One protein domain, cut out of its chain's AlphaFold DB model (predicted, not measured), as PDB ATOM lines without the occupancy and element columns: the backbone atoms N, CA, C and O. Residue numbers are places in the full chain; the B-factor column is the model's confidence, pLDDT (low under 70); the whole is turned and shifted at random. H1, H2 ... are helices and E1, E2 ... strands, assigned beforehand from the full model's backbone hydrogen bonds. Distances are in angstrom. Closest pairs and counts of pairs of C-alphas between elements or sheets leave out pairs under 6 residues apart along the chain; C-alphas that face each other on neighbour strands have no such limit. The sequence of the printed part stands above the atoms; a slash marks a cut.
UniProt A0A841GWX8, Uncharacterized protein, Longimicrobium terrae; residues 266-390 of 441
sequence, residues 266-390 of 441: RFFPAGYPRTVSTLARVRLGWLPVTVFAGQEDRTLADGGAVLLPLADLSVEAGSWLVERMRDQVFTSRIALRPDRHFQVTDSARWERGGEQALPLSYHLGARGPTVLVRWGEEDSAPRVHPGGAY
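Overview. This is residues 266 to 390 of the 441 residues of an uncharacterized protein of Longimicrobium terrae (UniProt A0A841GWX8). A twisted sheet of five strands, E1 to E5, and a smaller sheet of three, E6 to E8, make a sandwich, with the short helix H1 packed on the larger sheet, away from the smaller one. The printed part has 125 residues, with one named helix followed by eight named strands. The first sheet runs E1 E2 E3 E4 E5 and is mixed; the second runs E6 E7 E8 and is antiparallel. The class is mostly strand, though under half of the residues are in named elements. The whole is compact, with a radius of gyration of the C-alphas of 13.8 A and spans of 45 by 34 by 24 A.

Along the chain. Residues 266 to 277 hold no named element. H1 is residues 278 to 283, its first C-alpha at (90.764, 29.574, -10.494). E1 is residues 289 to 291, and E2 is residues 304 to 309, 16.8 A long. E3 is residues 319 to 325, 19.5 A; E4 is residues 328 to 336, 26.2 A. E5, residues 342 to 351, is 26.4 A from first to last C-alpha and bends by 61 degrees at residue 345. E6 is residues 355 to 359, E7 is residues 370 to 375, and E8 is residues 382 to 387, its last C-alpha at (101.630, 14.123, 1.898).

Arrangement. E1 and E2 are parallel, with N 290 and O 305 2.9 A apart, within hydrogen-bond range. E2 E3 E4 E5 form a meander, each strand the antiparallel neighbour of the one before, with N 306 to O 322 at 2.8 A, N 321 to O 332 at 2.8 A and N 331 to O 348 at 2.9 A. H1 is on this sheet; its C-alpha 278 is 6.6 A from that of Ser 332 in E4. In H1 every O i to N i+4 pair is within hydrogen-bond range. E6 E7 E8 are a second meander, with N 358 to O 371 at 2.8 A and N 385 to O 372 at 2.8 A. The two sheets are a sandwich, face to face, 10.1 A centre to centre where they face each other, their strands at 17 degrees. Residues 298 to 299 make a short antiparallel pairing with residues 383 to 384 of E8.

Size, cuts and confidence. The two C-alphas farthest apart, those of Asp 339 and Glu 378, are 44.8 A apart. The printed part has no cut. The link from E1 to E2, 12 residues, is long. Mean pLDDT of the printed part is 76.6; 33 residues are under 70, among them 266 to 273, 311 to 317 and 362 to 368.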
ATOM      1  N   ARG A 266      82.745  33.441  -9.370       68.94
ATOM      2  CA  ARG A 266      83.480  34.670  -9.676       68.94
ATOM      3  C   ARG A 266      84.226  35.206  -8.456       68.94
ATOM      4  O   ARG A 266      83.804  35.001  -7.328       68.94
ATOM      5  N   PHE A 267      85.280  35.961  -8.752       65.69
ATOM      6  CA  PHE A 267      86.019  36.845  -7.856       65.69
ATOM      7  C   PHE A 267      86.709  36.223  -6.644       65.69
ATOM      8  O   PHE A 267      86.144  35.499  -5.833       65.69
ATOM      9  N   PHE A 268      87.996  36.539  -6.521       66.75
ATOM     10  CA  PHE A 268      88.662  36.433  -5.237       66.75
ATOM     11  C   PHE A 268      88.208  37.584  -4.330       66.75
ATOM     12  O   PHE A 268      87.771  38.625  -4.832       66.75
ATOM     13  N   PRO A 269      88.332  37.428  -3.002       58.50
ATOM     14  CA  PRO A 269      88.139  38.527  -2.067       58.50
ATOM     15  C   PRO A 269      88.969  39.766  -2.446       58.50
ATOM     16  O   PRO A 269      89.997  39.671  -3.121       58.50
ATOM     17  N   ALA A 270      88.553  40.941  -1.970       54.50
ATOM     18  CA  ALA A 270      89.334  42.166  -2.133       54.50
ATOM     19  C   ALA A 270      90.775  41.983  -1.602       54.50
ATOM     20  O   ALA A 270      90.983  41.368  -0.557       54.50
ATOM     21  N   GLY A 271      91.768  42.508  -2.330       57.06
ATOM     22  CA  GLY A 271      93.196  42.386  -1.988       57.06
ATOM     23  C   GLY A 271      93.952  41.265  -2.714       57.06
ATOM     24  O   GLY A 271      95.166  41.145  -2.553       57.06
ATOM     25  N   TYR A 272      93.276  40.470  -3.544       64.62
ATOM     26  CA  TYR A 272      93.935  39.530  -4.451       64.62
ATOM     27  C   TYR A 272      94.392  40.247  -5.735       64.62
ATOM     28  O   TYR A 272      93.694  41.132  -6.227       64.62
ATOM     29  N   PRO A 273      95.540  39.863  -6.322       64.75
ATOM     30  CA  PRO A 273      96.088  40.517  -7.516       64.75
ATOM     31  C   PRO A 273      95.296  40.217  -8.797       64.75
ATOM     32  O   PRO A 273      95.604  40.758  -9.856       64.75
ATOM     33  N   ARG A 274      94.297  39.338  -8.707       72.75
ATOM     34  CA  ARG A 274      93.444  38.907  -9.808       72.75
ATOM     35  C   ARG A 274      91.993  38.934  -9.380       72.75
ATOM     36  O   ARG A 274      91.679  38.677  -8.215       72.75
ATOM     37  N   THR A 275      91.128  39.211 -10.340       72.44
ATOM     38  CA  THR A 275      89.694  39.305 -10.121       72.44
ATOM     39  C   THR A 275      88.976  38.050 -10.611       72.44
ATOM     40  O   THR A 275      87.879  37.788 -10.173       72.44
ATOM     41  N   VAL A 276      89.559  37.157 -11.407       77.50
ATOM     42  CA  VAL A 276      88.863  35.914 -11.806       77.50
ATOM     43  C   VAL A 276      89.345  34.711 -10.992       77.50
ATOM     44  O   VAL A 276      90.547  34.496 -10.850       77.50
ATOM     45  N   SER A 277      88.405  33.921 -10.448       80.69
ATOM     46  CA  SER A 277      88.714  32.726  -9.645       80.69
ATOM     47  C   SER A 277      89.405  31.633 -10.471       80.69
ATOM     48  O   SER A 277      89.210  31.551 -11.687       80.69
ATOM     49  N   THR A 278      90.154  30.735  -9.819       82.44
ATOM     50  CA  THR A 278      90.764  29.574 -10.494       82.44
ATOM     51  C   THR A 278      89.705  28.743 -11.223       82.44
ATOM     52  O   THR A 278      89.879  28.401 -12.387       82.44
ATOM     53  N   LEU A 279      88.569  28.474 -10.568       80.06
ATOM     54  CA  LEU A 279      87.466  27.693 -11.137       80.06
ATOM     55  C   LEU A 279      86.902  28.335 -12.411       80.06
ATOM     56  O   LEU A 279      86.707  27.645 -13.410       80.06
ATOM     57  N   ALA A 280      86.682  29.651 -12.397       77.19
ATOM     58  CA  ALA A 280      86.190  30.377 -13.563       77.19
ATOM     59  C   ALA A 280      87.187  30.324 -14.731       77.19
ATOM     60  O   ALA A 280      86.782  30.097 -15.868       77.19
ATOM     61  N   ARG A 281      88.493  30.453 -14.465       79.81
ATOM     62  CA  ARG A 281      89.534  30.361 -15.507       79.81
ATOM     63  C   ARG A 281      89.644  28.961 -16.106       79.81
ATOM     64  O   ARG A 281      89.790  28.840 -17.319       79.81
ATOM     65  N   VAL A 282      89.530  27.917 -15.283       76.50
ATOM     66  CA  VAL A 282      89.448  26.524 -15.757       76.50
ATOM     67  C   VAL A 282      88.220  26.334 -16.638       76.50
ATOM     68  O   VAL A 282      88.322  25.759 -17.717       76.50
ATOM     69  N   ARG A 283      87.064  26.852 -16.203       76.56
ATOM     70  CA  ARG A 283      85.816  26.767 -16.963       76.56
ATOM     71  C   ARG A 283      85.977  27.409 -18.333       76.56
ATOM     72  O   ARG A 283      85.710  26.755 -19.326       76.56
ATOM     73  N   LEU A 284      86.511  28.624 -18.385       74.44
ATOM     74  CA  LEU A 284      86.767  29.363 -19.625       74.44
ATOM     75  C   LEU A 284      87.915  28.785 -20.479       74.44
ATOM     76  O   LEU A 284      88.248  29.341 -21.522       74.44
ATOM     77  N   GLY A 285      88.566  27.701 -20.043       71.56
ATOM     78  CA  GLY A 285      89.693  27.099 -20.760       71.56
ATOM     79  C   GLY A 285      90.960  27.962 -20.781       71.56
ATOM     80  O   GLY A 285      91.896  27.646 -21.509       71.56
ATOM     81  N   TRP A 286      91.020  29.029 -19.978       78.12
ATOM     82  CA  TRP A 286      92.187  29.916 -19.858       78.12
ATOM     83  C   TRP A 286      93.315  29.301 -19.035       78.12
ATOM     84  O   TRP A 286      94.419  29.839 -18.998       78.12
ATOM     85  N   LEU A 287      93.016  28.213 -18.326       76.50
ATOM     86  CA  LEU A 287      93.942  27.553 -17.428       76.50
ATOM     87  C   LEU A 287      93.986  26.051 -17.735       76.50
ATOM     88  O   LEU A 287      92.982  25.367 -17.518       76.50
ATOM     89  N   PRO A 288      95.117  25.511 -18.223       74.81
ATOM     90  CA  PRO A 288      95.274  24.075 -18.386       74.81
ATOM     91  C   PRO A 288      95.260  23.391 -17.017       74.81
ATOM     92  O   PRO A 288      95.943  23.820 -16.085       74.81
ATOM     93  N   VAL A 289      94.497  22.302 -16.910       77.06
ATOM     94  CA  VAL A 289      94.362  21.520 -15.676       77.06
ATOM     95  C   VAL A 289      94.878  20.109 -15.881       77.06
ATOM     96  O   VAL A 289      94.518  19.431 -16.842       77.06
ATOM     97  N   THR A 290      95.683  19.643 -14.933       80.25
ATOM     98  CA  THR A 290      96.087  18.239 -14.829       80.25
ATOM     99  C   THR A 290      95.540  17.629 -13.546       80.25
ATOM    100  O   THR A 290      95.404  18.314 -12.538       80.25
ATOM    101  N   VAL A 291      95.208  16.339 -13.556       78.88
ATOM    102  CA  VAL A 291      94.774  15.650 -12.332       78.88
ATOM    103  C   VAL A 291      95.969  15.060 -11.613       78.88
ATOM    104  O   VAL A 291      96.817  14.399 -12.216       78.88
ATOM    105  N   PHE A 292      96.010  15.274 -10.306       79.00
ATOM    106  CA  PHE A 292      96.964  14.619  -9.434       79.00
ATOM    107  C   PHE A 292      96.466  13.226  -9.042       79.00
ATOM    108  O   PHE A 292      95.415  13.081  -8.421       79.00
ATOM    109  N   ALA A 293      97.241  12.199  -9.383       73.50
ATOM    110  CA  ALA A 293      96.892  10.804  -9.116       73.50
ATOM    111  C   ALA A 293      97.452  10.260  -7.783       73.50
ATOM    112  O   ALA A 293      97.268   9.083  -7.477       73.50
ATOM    113  N   GLY A 294      98.161  11.075  -6.991       69.81
ATOM    114  CA  GLY A 294      98.656  10.672  -5.667       69.81
ATOM    115  C   GLY A 294      99.866   9.737  -5.647       69.81
ATOM    116  O   GLY A 294     100.298   9.373  -4.561       69.81
ATOM    117  N   GLN A 295     100.404   9.341  -6.805       69.88
ATOM    118  CA  GLN A 295     101.511   8.374  -6.887       69.88
ATOM    119  C   GLN A 295     102.884   9.024  -7.084       69.88
ATOM    120  O   GLN A 295     103.895   8.443  -6.710       69.88
ATOM    121  N   GLU A 296     102.928  10.223  -7.662       78.19
ATOM    122  CA  GLU A 296     104.171  10.883  -8.053       78.19
ATOM    123  C   GLU A 296     104.077  12.385  -7.816       78.19
ATOM    124  O   GLU A 296     102.997  12.979  -7.915       78.19
ATOM    125  N   ASP A 297     105.232  12.991  -7.560       81.94
ATOM    126  CA  ASP A 297     105.385  14.436  -7.527       81.94
ATOM    127  C   ASP A 297     104.935  15.056  -8.849       81.94
ATOM    128  O   ASP A 297     105.334  14.635  -9.938       81.94
ATOM    129  N   ARG A 298     104.146  16.125  -8.763       82.62
ATOM    130  CA  ARG A 298     103.741  16.905  -9.935       82.62
ATOM    131  C   ARG A 298     104.338  18.292  -9.858       82.62
ATOM    132  O   ARG A 298     104.067  19.044  -8.928       82.62
ATOM    133  N   THR A 299     105.128  18.644 -10.866       86.44
ATOM    134  CA  THR A 299     105.599  20.019 -11.027       86.44
ATOM    135  C   THR A 299     104.450  20.887 -11.526       86.44
ATOM    136  O   THR A 299     103.807  20.556 -12.523       86.44
ATOM    137  N   LEU A 300     104.201  21.999 -10.841       86.25
ATOM    138  CA  LEU A 300     103.180  22.963 -11.213       86.25
ATOM    139  C   LEU A 300     103.794  24.007 -12.158       86.25
ATOM    140  O   LEU A 300     104.587  24.871 -11.761       86.25
ATOM    141  N   ALA A 301     103.465  23.876 -13.443       84.69
ATOM    142  CA  ALA A 301     103.897  24.807 -14.480       84.69
ATOM    143  C   ALA A 301     103.323  26.210 -14.232       84.69
ATOM    144  O   ALA A 301     102.245  26.352 -13.655       84.69
ATOM    145  N   ASP A 302     104.055  27.242 -14.654       84.50
ATOM    146  CA  ASP A 302     103.529  28.606 -14.608       84.50
ATOM    147  C   ASP A 302     102.326  28.746 -15.552       84.50
ATOM    148  O   ASP A 302     102.340  28.211 -16.661       84.50
ATOM    149  N   GLY A 303     101.270  29.412 -15.084       79.56
ATOM    150  CA  GLY A 303     100.001  29.510 -15.798       79.56
ATOM    151  C   GLY A 303      99.268  28.174 -15.929       79.56
ATOM    152  O   GLY A 303      98.461  28.025 -16.839       79.56
ATOM    153  N   GLY A 304      99.552  27.196 -15.062       81.94
ATOM    154  CA  GLY A 304      98.882  25.896 -15.029       81.94
ATOM    155  C   GLY A 304      98.234  25.591 -13.681       81.94
ATOM    156  O   GLY A 304      98.572  26.184 -12.653       81.94
ATOM    157  N   ALA A 305      97.304  24.635 -13.689       85.81
ATOM    158  CA  ALA A 305      96.651  24.134 -12.490       85.81
ATOM    159  C   ALA A 305      96.672  22.609 -12.355       85.81
ATOM    160  O   ALA A 305      96.752  21.843 -13.318       85.81
ATOM    161  N   VAL A 306      96.561  22.177 -11.104       85.62
ATOM    162  CA  VAL A 306      96.424  20.788 -10.693       85.62
ATOM    163  C   VAL A 306      95.115  20.628  -9.919       85.62
ATOM    164  O   VAL A 306      94.840  21.379  -8.983       85.62
ATOM    165  N   LEU A 307      94.308  19.642 -10.310       84.56
ATOM    166  CA  LEU A 307      93.097  19.225  -9.606       84.56
ATOM    167  C   LEU A 307      93.427  18.086  -8.636       84.56
ATOM    168  O   LEU A 307      93.977  17.056  -9.037       84.56
ATOM    169  N   LEU A 308      93.042  18.266  -7.374       83.75
ATOM    170  CA  LEU A 308      93.188  17.295  -6.292       83.75
ATOM    171  C   LEU A 308      91.791  16.852  -5.819       83.75
ATOM    172  O   LEU A 308      91.108  17.630  -5.142       83.75
ATOM    173  N   PRO A 309      91.333  15.635  -6.160       77.12
ATOM    174  CA  PRO A 309      90.065  15.119  -5.651       77.12
ATOM    175  C   PRO A 309      90.159  14.828  -4.144       77.12
ATOM    176  O   PRO A 309      91.187  14.353  -3.661       77.12
ATOM    177  N   LEU A 310      89.086  15.101  -3.395       73.12
ATOM    178  CA  LEU A 310      89.000  14.727  -1.980       73.12
ATOM    179  C   LEU A 310      88.687  13.225  -1.858       73.12
ATOM    180  O   LEU A 310      87.805  12.711  -2.540       73.12
ATOM    181  N   ALA A 311      89.436  12.517  -1.013       61.81
ATOM    182  CA  ALA A 311      89.474  11.053  -0.961       61.81
ATOM    183  C   ALA A 311      88.269  10.415  -0.247       61.81
ATOM    184  O   ALA A 311      87.958   9.248  -0.475       61.81
ATOM    185  N   ASP A 312      87.616  11.156   0.647       55.56
ATOM    186  CA  ASP A 312      86.524  10.682   1.506       55.56
ATOM    187  C   ASP A 312      85.134  11.120   1.031       55.56
ATOM    188  O   ASP A 312      84.135  10.883   1.709       55.56
ATOM    189  N   LEU A 313      85.066  11.754  -0.134       49.62
ATOM    190  CA  LEU A 313      83.871  12.387  -0.650       49.62
ATOM    191  C   LEU A 313      83.510  11.818  -2.020       49.62
ATOM    192  O   LEU A 313      84.379  11.493  -2.829       49.62
ATOM    193  N   SER A 314      82.205  11.702  -2.296       51.56
ATOM    194  CA  SER A 314      81.759  11.530  -3.678       51.56
ATOM    195  C   SER A 314      82.255  12.724  -4.499       51.56
ATOM    196  O   SER A 314      82.502  13.806  -3.966       51.56
ATOM    197  N   VAL A 315      82.365  12.549  -5.813       46.19
ATOM    198  CA  VAL A 315      82.803  13.590  -6.760       46.19
ATOM    199  C   VAL A 315      81.987  14.896  -6.640       46.19
ATOM    200  O   VAL A 315      82.433  15.961  -7.057       46.19
ATOM    201  N   GLU A 316      80.810  14.837  -6.016       49.78
ATOM    202  CA  GLU A 316      79.933  15.975  -5.740       49.78
ATOM    203  C   GLU A 316      80.386  16.823  -4.531       49.78
ATOM    204  O   GLU A 316      80.047  17.999  -4.439       49.78
ATOM    205  N   ALA A 317      81.183  16.292  -3.603       54.62
ATOM    206  CA  ALA A 317      81.406  16.941  -2.310       54.62
ATOM    207  C   ALA A 317      82.712  17.757  -2.182       54.62
ATOM    208  O   ALA A 317      82.885  18.485  -1.203       54.62
ATOM    209  N   GLY A 318      83.588  17.738  -3.193       70.25
ATOM    210  CA  GLY A 318      84.558  18.815  -3.411       70.25
ATOM    211  C   GLY A 318      85.951  18.398  -3.878       70.25
ATOM    212  O   GLY A 318      86.325  17.228  -3.880       70.25
ATOM    213  N   SER A 319      86.734  19.374  -4.327       83.19
ATOM    214  CA  SER A 319      88.108  19.203  -4.819       83.19
ATOM    215  C   SER A 319      88.935  20.452  -4.534       83.19
ATOM    216  O   SER A 319      88.377  21.532  -4.335       83.19
ATOM    217  N   TRP A 320      90.260  20.327  -4.534       86.75
ATOM    218  CA  TRP A 320      91.146  21.490  -4.586       86.75
ATOM    219  C   TRP A 320      91.611  21.737  -6.016       86.75
ATOM    220  O   TRP A 320      92.020  20.812  -6.713       86.75
ATOM    221  N   LEU A 321      91.592  22.998  -6.426       87.75
ATOM    222  CA  LEU A 321      92.329  23.503  -7.573       87.75
ATOM    223  C   LEU A 321      93.553  24.252  -7.055       87.75
ATOM    224  O   LEU A 321      93.413  25.204  -6.288       87.75
ATOM    225  N   VAL A 322      94.739  23.816  -7.467       88.56
ATOM    226  CA  VAL A 322      96.014  24.458  -7.136       88.56
ATOM    227  C   VAL A 322      96.582  25.047  -8.409       88.56
ATOM    228  O   VAL A 322      96.897  24.313  -9.336       88.56
ATOM    229  N   GLU A 323      96.708  26.362  -8.461       89.75
ATOM    230  CA  GLU A 323      97.213  27.091  -9.614       89.75
ATOM    231  C   GLU A 323      98.511  27.808  -9.267       89.75
ATOM    232  O   GLU A 323      98.630  28.396  -8.190       89.75
ATOM    233  N   ARG A 324      99.455  27.820 -10.206       88.62
ATOM    234  CA  ARG A 324     100.612  28.710 -10.142       88.62
ATOM    235  C   ARG A 324     100.455  29.858 -11.123       88.62
ATOM    236  O   ARG A 324     100.154  29.651 -12.295       88.62
ATOM    237  N   MET A 325     100.768  31.052 -10.641       85.50
ATOM    238  CA  MET A 325     100.922  32.237 -11.469       85.50
ATOM    239  C   MET A 325     102.174  32.985 -11.015       85.50
ATOM    240  O   MET A 325     102.207  33.549  -9.923       85.50
ATOM    241  N   ARG A 326     103.207  32.976 -11.855       85.31
ATOM    242  CA  ARG A 326     104.545  33.513 -11.596       85.31
ATOM    243  C   ARG A 326     105.151  32.938 -10.307       85.31
ATOM    244  O   ARG A 326     105.450  31.741 -10.229       85.31
ATOM    245  N   ASP A 327     105.339  33.799  -9.313       85.75
ATOM    246  CA  ASP A 327     105.908  33.574  -7.984       85.75
ATOM    247  C   ASP A 327     104.841  33.326  -6.903       85.75
ATOM    248  O   ASP A 327     105.145  33.298  -5.710       85.75
ATOM    249  N   GLN A 328     103.587  33.123  -7.311       88.56
ATOM    250  CA  GLN A 328     102.453  32.914  -6.418       88.56
ATOM    251  C   GLN A 328     101.768  31.577  -6.691       88.56
ATOM    252  O   GLN A 328     101.653  31.127  -7.836       88.56
ATOM    253  N   VAL A 329     101.260  30.965  -5.621       89.50
ATOM    254  CA  VAL A 329     100.372  29.804  -5.689       89.50
ATOM    255  C   VAL A 329      99.018  30.179  -5.104       89.50
ATOM    256  O   VAL A 329      98.914  30.789  -4.037       89.50
ATOM    257  N   PHE A 330      97.968  29.790  -5.817       89.62
ATOM    258  CA  PHE A 330      96.585  29.967  -5.416       89.62
ATOM    259  C   PHE A 330      95.953  28.606  -5.204       89.62
ATOM    260  O   PHE A 330      96.055  27.721  -6.051       89.62
ATOM    261  N   THR A 331      95.263  28.450  -4.087       89.50
ATOM    262  CA  THR A 331      94.483  27.254  -3.797       89.50
ATOM    263  C   THR A 331      93.025  27.659  -3.715       89.50
ATOM    264  O   THR A 331      92.680  28.641  -3.065       89.50
ATOM    265  N   SER A 332      92.161  26.930  -4.410       87.12
ATOM    266  CA  SER A 332      90.717  27.136  -4.374       87.12
ATOM    267  C   SER A 332      90.042  25.813  -4.082       87.12
ATOM    268  O   SER A 332      90.202  24.850  -4.831       87.12
ATOM    269  N   ARG A 333      89.272  25.760  -3.000       86.12
ATOM    270  CA  ARG A 333      88.397  24.628  -2.730       86.12
ATOM    271  C   ARG A 333      87.106  24.822  -3.501       86.12
ATOM    272  O   ARG A 333      86.483  25.878  -3.405       86.12
ATOM    273  N   ILE A 334      86.707  23.806  -4.251       82.62
ATOM    274  CA  ILE A 334      85.468  23.801  -5.023       82.62
ATOM    275  C   ILE A 334      84.534  22.710  -4.512       82.62
ATOM    276  O   ILE A 334      85.000  21.658  -4.084       82.62
ATOM    277  N   ALA A 335      83.228  22.953  -4.558       80.31
ATOM    278  CA  ALA A 335      82.189  21.975  -4.232       80.31
ATOM    279  C   ALA A 335      81.068  22.018  -5.277       80.31
ATOM    280  O   ALA A 335      80.804  23.083  -5.841       80.31
ATOM    281  N   LEU A 336      80.419  20.877  -5.543       73.12
ATOM    282  CA  LEU A 336      79.227  20.832  -6.387       73.12
ATOM    283  C   LEU A 336      78.007  21.201  -5.541       73.12
ATOM    284  O   LEU A 336      77.783  20.670  -4.454       73.12
ATOM    285  N   ARG A 337      77.203  22.121  -6.049       72.56
ATOM    286  CA  ARG A 337      75.938  22.526  -5.450       72.56
ATOM    287  C   ARG A 337      74.814  21.564  -5.860       72.56
ATOM    288  O   ARG A 337      74.925  20.876  -6.878       72.56
ATOM    289  N   PRO A 338      73.689  21.545  -5.118       72.44
ATOM    290  CA  PRO A 338      72.524  20.723  -5.467       72.44
ATOM    291  C   PRO A 338      71.958  20.991  -6.871       72.44
ATOM    292  O   PRO A 338      71.380  20.100  -7.484       72.44
ATOM    293  N   ASP A 339      72.154  22.204  -7.395       66.31
ATOM    294  CA  ASP A 339      71.757  22.630  -8.743       66.31
ATOM    295  C   ASP A 339      72.756  22.213  -9.840       66.31
ATOM    296  O   ASP A 339      72.626  22.648 -10.979       66.31
ATOM    297  N   ARG A 340      73.736  21.354  -9.517       67.50
ATOM    298  CA  ARG A 340      74.798  20.876 -10.422       67.50
ATOM    299  C   ARG A 340      75.781  21.965 -10.879       67.50
ATOM    300  O   ARG A 340      76.529  21.734 -11.827       67.50
ATOM    301  N   HIS A 341      75.849  23.106 -10.190       68.44
ATOM    302  CA  HIS A 341      76.882  24.122 -10.418       68.44
ATOM    303  C   HIS A 341      78.043  23.996  -9.429       68.44
ATOM    304  O   HIS A 341      77.860  23.574  -8.292       68.44
ATOM    305  N   PHE A 342      79.252  24.383  -9.836       74.12
ATOM    306  CA  PHE A 342      80.388  24.433  -8.917       74.12
ATOM    307  C   PHE A 342      80.414  25.769  -8.163       74.12
ATOM    308  O   PHE A 342      79.976  26.805  -8.661       74.12
ATOM    309  N   GLN A 343      80.939  25.754  -6.943       80.19
ATOM    310  CA  GLN A 343      81.158  26.948  -6.132       80.19
ATOM    311  C   GLN A 343      82.537  26.899  -5.493       80.19
ATOM    312  O   GLN A 343      82.950  25.851  -4.995       80.19
ATOM    313  N   VAL A 344      83.217  28.048  -5.459       81.12
ATOM    314  CA  VAL A 344      84.418  28.228  -4.641       81.12
ATOM    315  C   VAL A 344      83.987  28.404  -3.184       81.12
ATOM    316  O   VAL A 344      83.224  29.315  -2.866       81.12
ATOM    317  N   THR A 345      84.431  27.507  -2.306       81.38
ATOM    318  CA  THR A 345      84.070  27.499  -0.877       81.38
ATOM    319  C   THR A 345      85.187  28.006   0.024       81.38
ATOM    320  O   THR A 345      84.914  28.471   1.124       81.38
ATOM    321  N   ASP A 346      86.430  27.933  -0.444       82.06
ATOM    322  CA  ASP A 346      87.606  28.427   0.261       82.06
ATOM    323  C   ASP A 346      88.666  28.849  -0.759       82.06
ATOM    324  O   ASP A 346      88.724  28.306  -1.871       82.06
ATOM    325  N   SER A 347      89.491  29.833  -0.420       83.75
ATOM    326  CA  SER A 347      90.614  30.245  -1.253       83.75
ATOM    327  C   SER A 347      91.738  30.861  -0.440       83.75
ATOM    328  O   SER A 347      91.505  31.701   0.426       83.75
ATOM    329  N   ALA A 348      92.967  30.493  -0.792       86.12
ATOM    330  CA  ALA A 348      94.168  31.087  -0.234       86.12
ATOM    331  C   ALA A 348      95.167  31.444  -1.339       86.12
ATOM    332  O   ALA A 348      95.209  30.833  -2.411       86.12
ATOM    333  N   ARG A 349      95.988  32.453  -1.052       88.62
ATOM    334  CA  ARG A 349      97.148  32.854  -1.850       88.62
ATOM    335  C   ARG A 349      98.369  32.820  -0.957       88.62
ATOM    336  O   ARG A 349      98.304  33.274   0.184       88.62
ATOM    337  N   TRP A 350      99.479  32.366  -1.508       87.06
ATOM    338  CA  TRP A 350     100.755  32.399  -0.824       87.06
ATOM    339  C   TRP A 350     101.902  32.587  -1.816       87.06
ATOM    340  O   TRP A 350     101.788  32.275  -3.006       87.06
ATOM    341  N   GLU A 351     102.973  33.192  -1.319       85.25
ATOM    342  CA  GLU A 351     104.136  33.601  -2.100       85.25
ATOM    343  C   GLU A 351     105.227  32.523  -2.078       85.25
ATOM    344  O   GLU A 351     105.132  31.498  -1.387       85.25
ATOM    345  N   ARG A 352     106.268  32.748  -2.877       83.31
ATOM    346  CA  ARG A 352     107.426  31.866  -2.993       83.31
ATOM    347  C   ARG A 352     108.096  31.593  -1.641       83.31
ATOM    348  O   ARG A 352     108.285  32.492  -0.832       83.31
ATOM    349  N   GLY A 353     108.500  30.337  -1.434       80.06
ATOM    350  CA  GLY A 353     109.266  29.899  -0.259       80.06
ATOM    351  C   GLY A 353     108.439  29.319   0.895       80.06
ATOM    352  O   GLY A 353     109.020  28.866   1.876       80.06
ATOM    353  N   GLY A 354     107.108  29.289   0.790       80.94
ATOM    354  CA  GLY A 354     106.263  28.594   1.767       80.94
ATOM    355  C   GLY A 354     106.148  27.078   1.540       80.94
ATOM    356  O   GLY A 354     106.624  26.518   0.545       80.94
ATOM    357  N   GLU A 355     105.391  26.437   2.420       87.69
ATOM    358  CA  GLU A 355     104.815  25.109   2.220       87.69
ATOM    359  C   GLU A 355     103.361  25.157   2.690       87.69
ATOM    360  O   GLU A 355     103.064  25.742   3.734       87.69
ATOM    361  N   GLN A 356     102.454  24.553   1.926       88.75
ATOM    362  CA  GLN A 356     101.043  24.478   2.277       88.75
ATOM    363  C   GLN A 356     100.575  23.026   2.268       88.75
ATOM    364  O   GLN A 356     100.609  22.353   1.236       88.75
ATOM    365  N   ALA A 357     100.062  22.572   3.409       88.38
ATOM    366  CA  ALA A 357      99.338  21.313   3.503       88.38
ATOM    367  C   ALA A 357      97.865  21.524   3.125       88.38
ATOM    368  O   ALA A 357      97.178  22.388   3.679       88.38
ATOM    369  N   LEU A 358      97.381  20.722   2.180       86.81
ATOM    370  CA  LEU A 358      95.997  20.703   1.725       86.81
ATOM    371  C   LEU A 358      95.329  19.409   2.194       86.81
ATOM    372  O   LEU A 358      95.759  18.328   1.786       86.81
ATOM    373  N   PRO A 359      94.293  19.475   3.046       83.88
ATOM    374  CA  PRO A 359      93.604  18.277   3.500       83.88
ATOM    375  C   PRO A 359      92.850  17.635   2.334       83.88
ATOM    376  O   PRO A 359      92.035  18.285   1.674       83.88
ATOM    377  N   LEU A 360      93.103  16.345   2.111       78.06
ATOM    378  CA  LEU A 360      92.376  15.523   1.142       78.06
ATOM    379  C   LEU A 360      91.108  14.902   1.731       78.06
ATOM    380  O   LEU A 360      90.388  14.213   1.016       78.06
ATOM    381  N   SER A 361      90.834  15.131   3.017       72.44
ATOM    382  CA  SER A 361      89.615  14.678   3.675       72.44
ATOM    383  C   SER A 361      88.822  15.852   4.230       72.44
ATOM    384  O   SER A 361      89.348  16.659   5.001       72.44
ATOM    385  N   TYR A 362      87.543  15.936   3.861       69.19
ATOM    386  CA  TYR A 362      86.645  16.937   4.434       69.19
ATOM    387  C   TYR A 362      86.390  16.658   5.914       69.19
ATOM    388  O   TYR A 362      86.443  17.578   6.728       69.19
ATOM    389  N   HIS A 363      86.136  15.397   6.269       67.94
ATOM    390  CA  HIS A 363      85.704  15.033   7.619       67.94
ATOM    391  C   HIS A 363      86.852  14.937   8.624       67.94
ATOM    392  O   HIS A 363      86.661  15.233   9.803       67.94
ATOM    393  N   LEU A 364      88.046  14.542   8.179       61.62
ATOM    394  CA  LEU A 364      89.213  14.404   9.051       61.62
ATOM    395  C   LEU A 364      89.997  15.715   9.189       61.62
ATOM    396  O   LEU A 364      90.820  15.845  10.099       61.62
ATOM    397  N   GLY A 365      89.748  16.689   8.305       69.31
ATOM    398  CA  GLY A 365      90.448  17.970   8.289       69.31
ATOM    399  C   GLY A 365      91.968  17.778   8.294       69.31
ATOM    400  O   GLY A 365      92.504  16.961   7.549       69.31
ATOM    401  N   ALA A 366      92.664  18.485   9.188       67.38
ATOM    402  CA  ALA A 366      94.123  18.422   9.323       67.38
ATOM    403  C   ALA A 366      94.673  17.065   9.816       67.38
ATOM    404  O   ALA A 366      95.880  16.856   9.790       67.38
ATOM    405  N   ARG A 367      93.814  16.150  10.290       68.88
ATOM    406  CA  ARG A 367      94.217  14.807  10.749       68.88
ATOM    407  C   ARG A 367      94.114  13.742   9.655       68.88
ATOM    408  O   ARG A 367      94.464  12.591   9.898       68.88
ATOM    409  N   GLY A 368      93.575  14.102   8.491       69.94
ATOM    410  CA  GLY A 368      93.425  13.207   7.351       69.94
ATOM    411  C   GLY A 368      94.675  13.131   6.472       69.94
ATOM    412  O   GLY A 368      95.681  13.784   6.755       69.94
ATOM    413  N   PRO A 369      94.614  12.357   5.373       74.62
ATOM    414  CA  PRO A 369      95.619  12.446   4.321       74.62
ATOM    415  C   PRO A 369      95.711  13.889   3.813       74.62
ATOM    416  O   PRO A 369      94.697  14.581   3.679       74.62
ATOM    417  N   THR A 370      96.929  14.341   3.532       82.62
ATOM    418  CA  THR A 370      97.190  15.689   3.022       82.62
ATOM    419  C   THR A 370      97.982  15.614   1.727       82.62
ATOM    420  O   THR A 370      98.626  14.613   1.431       82.62
ATOM    421  N   VAL A 371      97.917  16.674   0.935       83.88
ATOM    422  CA  VAL A 371      98.853  16.933  -0.156       83.88
ATOM    423  C   VAL A 371      99.684  18.133   0.236       83.88
ATOM    424  O   VAL A 371      99.137  19.136   0.692       83.88
ATOM    425  N   LEU A 372     100.995  18.028   0.057       88.38
ATOM    426  CA  LEU A 372     101.900  19.137   0.301       88.38
ATOM    427  C   LEU A 372     102.155  19.844  -1.020       88.38
ATOM    428  O   LEU A 372     102.572  19.225  -1.996       88.38
ATOM    429  N   VAL A 373     101.904  21.145  -1.049       88.00
ATOM    430  CA  VAL A 373     102.357  22.006  -2.133       88.00
ATOM    431  C   VAL A 373     103.543  22.785  -1.599       88.00
ATOM    432  O   VAL A 373     103.414  23.510  -0.614       88.00
ATOM    433  N   ARG A 374     104.707  22.610  -2.220       89.25
ATOM    434  CA  ARG A 374     105.970  23.161  -1.727       89.25
ATOM    435  C   ARG A 374     106.752  23.788  -2.871       89.25
ATOM    436  O   ARG A 374     106.864  23.190  -3.937       89.25
ATOM    437  N   TRP A 375     107.320  24.971  -2.657       85.75
ATOM    438  CA  TRP A 375     108.354  25.483  -3.557       85.75
ATOM    439  C   TRP A 375     109.617  24.644  -3.390       85.75
ATOM    440  O   TRP A 375     110.045  24.391  -2.262       85.75
ATOM    441  N   GLY A 376     110.204  24.173  -4.487       78.19
ATOM    442  CA  GLY A 376     111.502  23.517  -4.374       78.19
ATOM    443  C   GLY A 376     112.607  24.530  -4.039       78.19
ATOM    444  O   GLY A 376     112.345  25.698  -3.740       78.19
ATOM    445  N   GLU A 377     113.857  24.078  -4.095       78.19
ATOM    446  CA  GLU A 377     115.030  24.937  -3.892       78.19
ATOM    447  C   GLU A 377     115.096  26.078  -4.924       78.19
ATOM    448  O   GLU A 377     114.336  26.094  -5.896       78.19
ATOM    449  N   GLU A 378     115.963  27.062  -4.677       66.06
ATOM    450  CA  GLU A 378     116.045  28.351  -5.377       66.06
ATOM    451  C   GLU A 378     115.744  28.254  -6.897       66.06
ATOM    452  O   GLU A 378     116.374  27.512  -7.639       66.06
ATOM    453  N   ASP A 379     114.708  28.979  -7.333       65.12
ATOM    454  CA  ASP A 379     114.139  29.106  -8.691       65.12
ATOM    455  C   ASP A 379     113.364  27.908  -9.245       65.12
ATOM    456  O   ASP A 379     112.797  27.983 -10.341       65.12
ATOM    457  N   SER A 380     113.223  26.830  -8.480       77.94
ATOM    458  CA  SER A 380     112.418  25.700  -8.929       77.94
ATOM    459  C   SER A 380     110.909  25.931  -8.769       77.94
ATOM    460  O   SER A 380     110.407  26.575  -7.844       77.94
ATOM    461  N   ALA A 381     110.166  25.392  -9.734       84.44
ATOM    462  CA  ALA A 381     108.712  25.384  -9.745       84.44
ATOM    463  C   ALA A 381     108.140  24.694  -8.489       84.44
ATOM    464  O   ALA A 381     108.721  23.707  -8.023       84.44
ATOM    465  N   PRO A 382     106.982  25.144  -7.971       88.50
ATOM    466  CA  PRO A 382     106.327  24.463  -6.877       88.50
ATOM    467  C   PRO A 382     105.910  23.062  -7.310       88.50
ATOM    468  O   PRO A 382     105.512  22.822  -8.455       88.50
ATOM    469  N   ARG A 383     106.026  22.127  -6.379       88.94
ATOM    470  CA  ARG A 383     105.693  20.725  -6.562       88.94
ATOM    471  C   ARG A 383     104.545  20.346  -5.646       88.94
ATOM    472  O   ARG A 383     104.442  20.812  -4.512       88.94
ATOM    473  N   VAL A 384     103.667  19.515  -6.182       86.06
ATOM    474  CA  VAL A 384     102.556  18.893  -5.475       86.06
ATOM    475  C   VAL A 384     102.990  17.475  -5.132       86.06
ATOM    476  O   VAL A 384     103.232  16.672  -6.034       86.06
ATOM    477  N   HIS A 385     103.109  17.190  -3.842       85.56
ATOM    478  CA  HIS A 385     103.588  15.927  -3.297       85.56
ATOM    479  C   HIS A 385     102.449  15.194  -2.586       85.56
ATOM    480  O   HIS A 385     101.648  15.835  -1.891       85.56
ATOM    481  N   PRO A 386     102.378  13.855  -2.676       77.00
ATOM    482  CA  PRO A 386     101.528  13.100  -1.773       77.00
ATOM    483  C   PRO A 386     102.061  13.309  -0.351       77.00
ATOM    484  O   PRO A 386     103.189  12.937  -0.031       77.00
ATOM    485  N   GLY A 387     101.275  13.965   0.498       66.56
ATOM    486  CA  GLY A 387     101.630  14.123   1.898       66.56
ATOM    487  C   GLY A 387     101.448  12.787   2.607       66.56
ATOM    488  O   GLY A 387     100.407  12.136   2.482       66.56
ATOM    489  N   GLY A 388     102.450  12.376   3.384       58.94
ATOM    490  CA  GLY A 388     102.228  11.364   4.412       58.94
ATOM    491  C   GLY A 388     101.144  11.835   5.386       58.94
ATOM    492  O   GLY A 388     100.835  13.029   5.456       58.94
ATOM    493  N   ALA A 389     100.552  10.915   6.153       50.53
ATOM    494  CA  ALA A 389      99.724  11.311   7.290       50.53
ATOM    495  C   ALA A 389     100.545  12.288   8.140       50.53
ATOM    496  O   ALA A 389     101.607  11.920   8.645       50.53
ATOM    497  N   TYR A 390     100.099  13.544   8.226       44.28
ATOM    498  CA  TYR A 390     100.787  14.551   9.018       44.28
ATOM    499  C   TYR A 390     100.744  14.029  10.453       44.28
ATOM    500  O   TYR A 390      99.666  13.936  11.047       44.28
TER     501      TYR A 390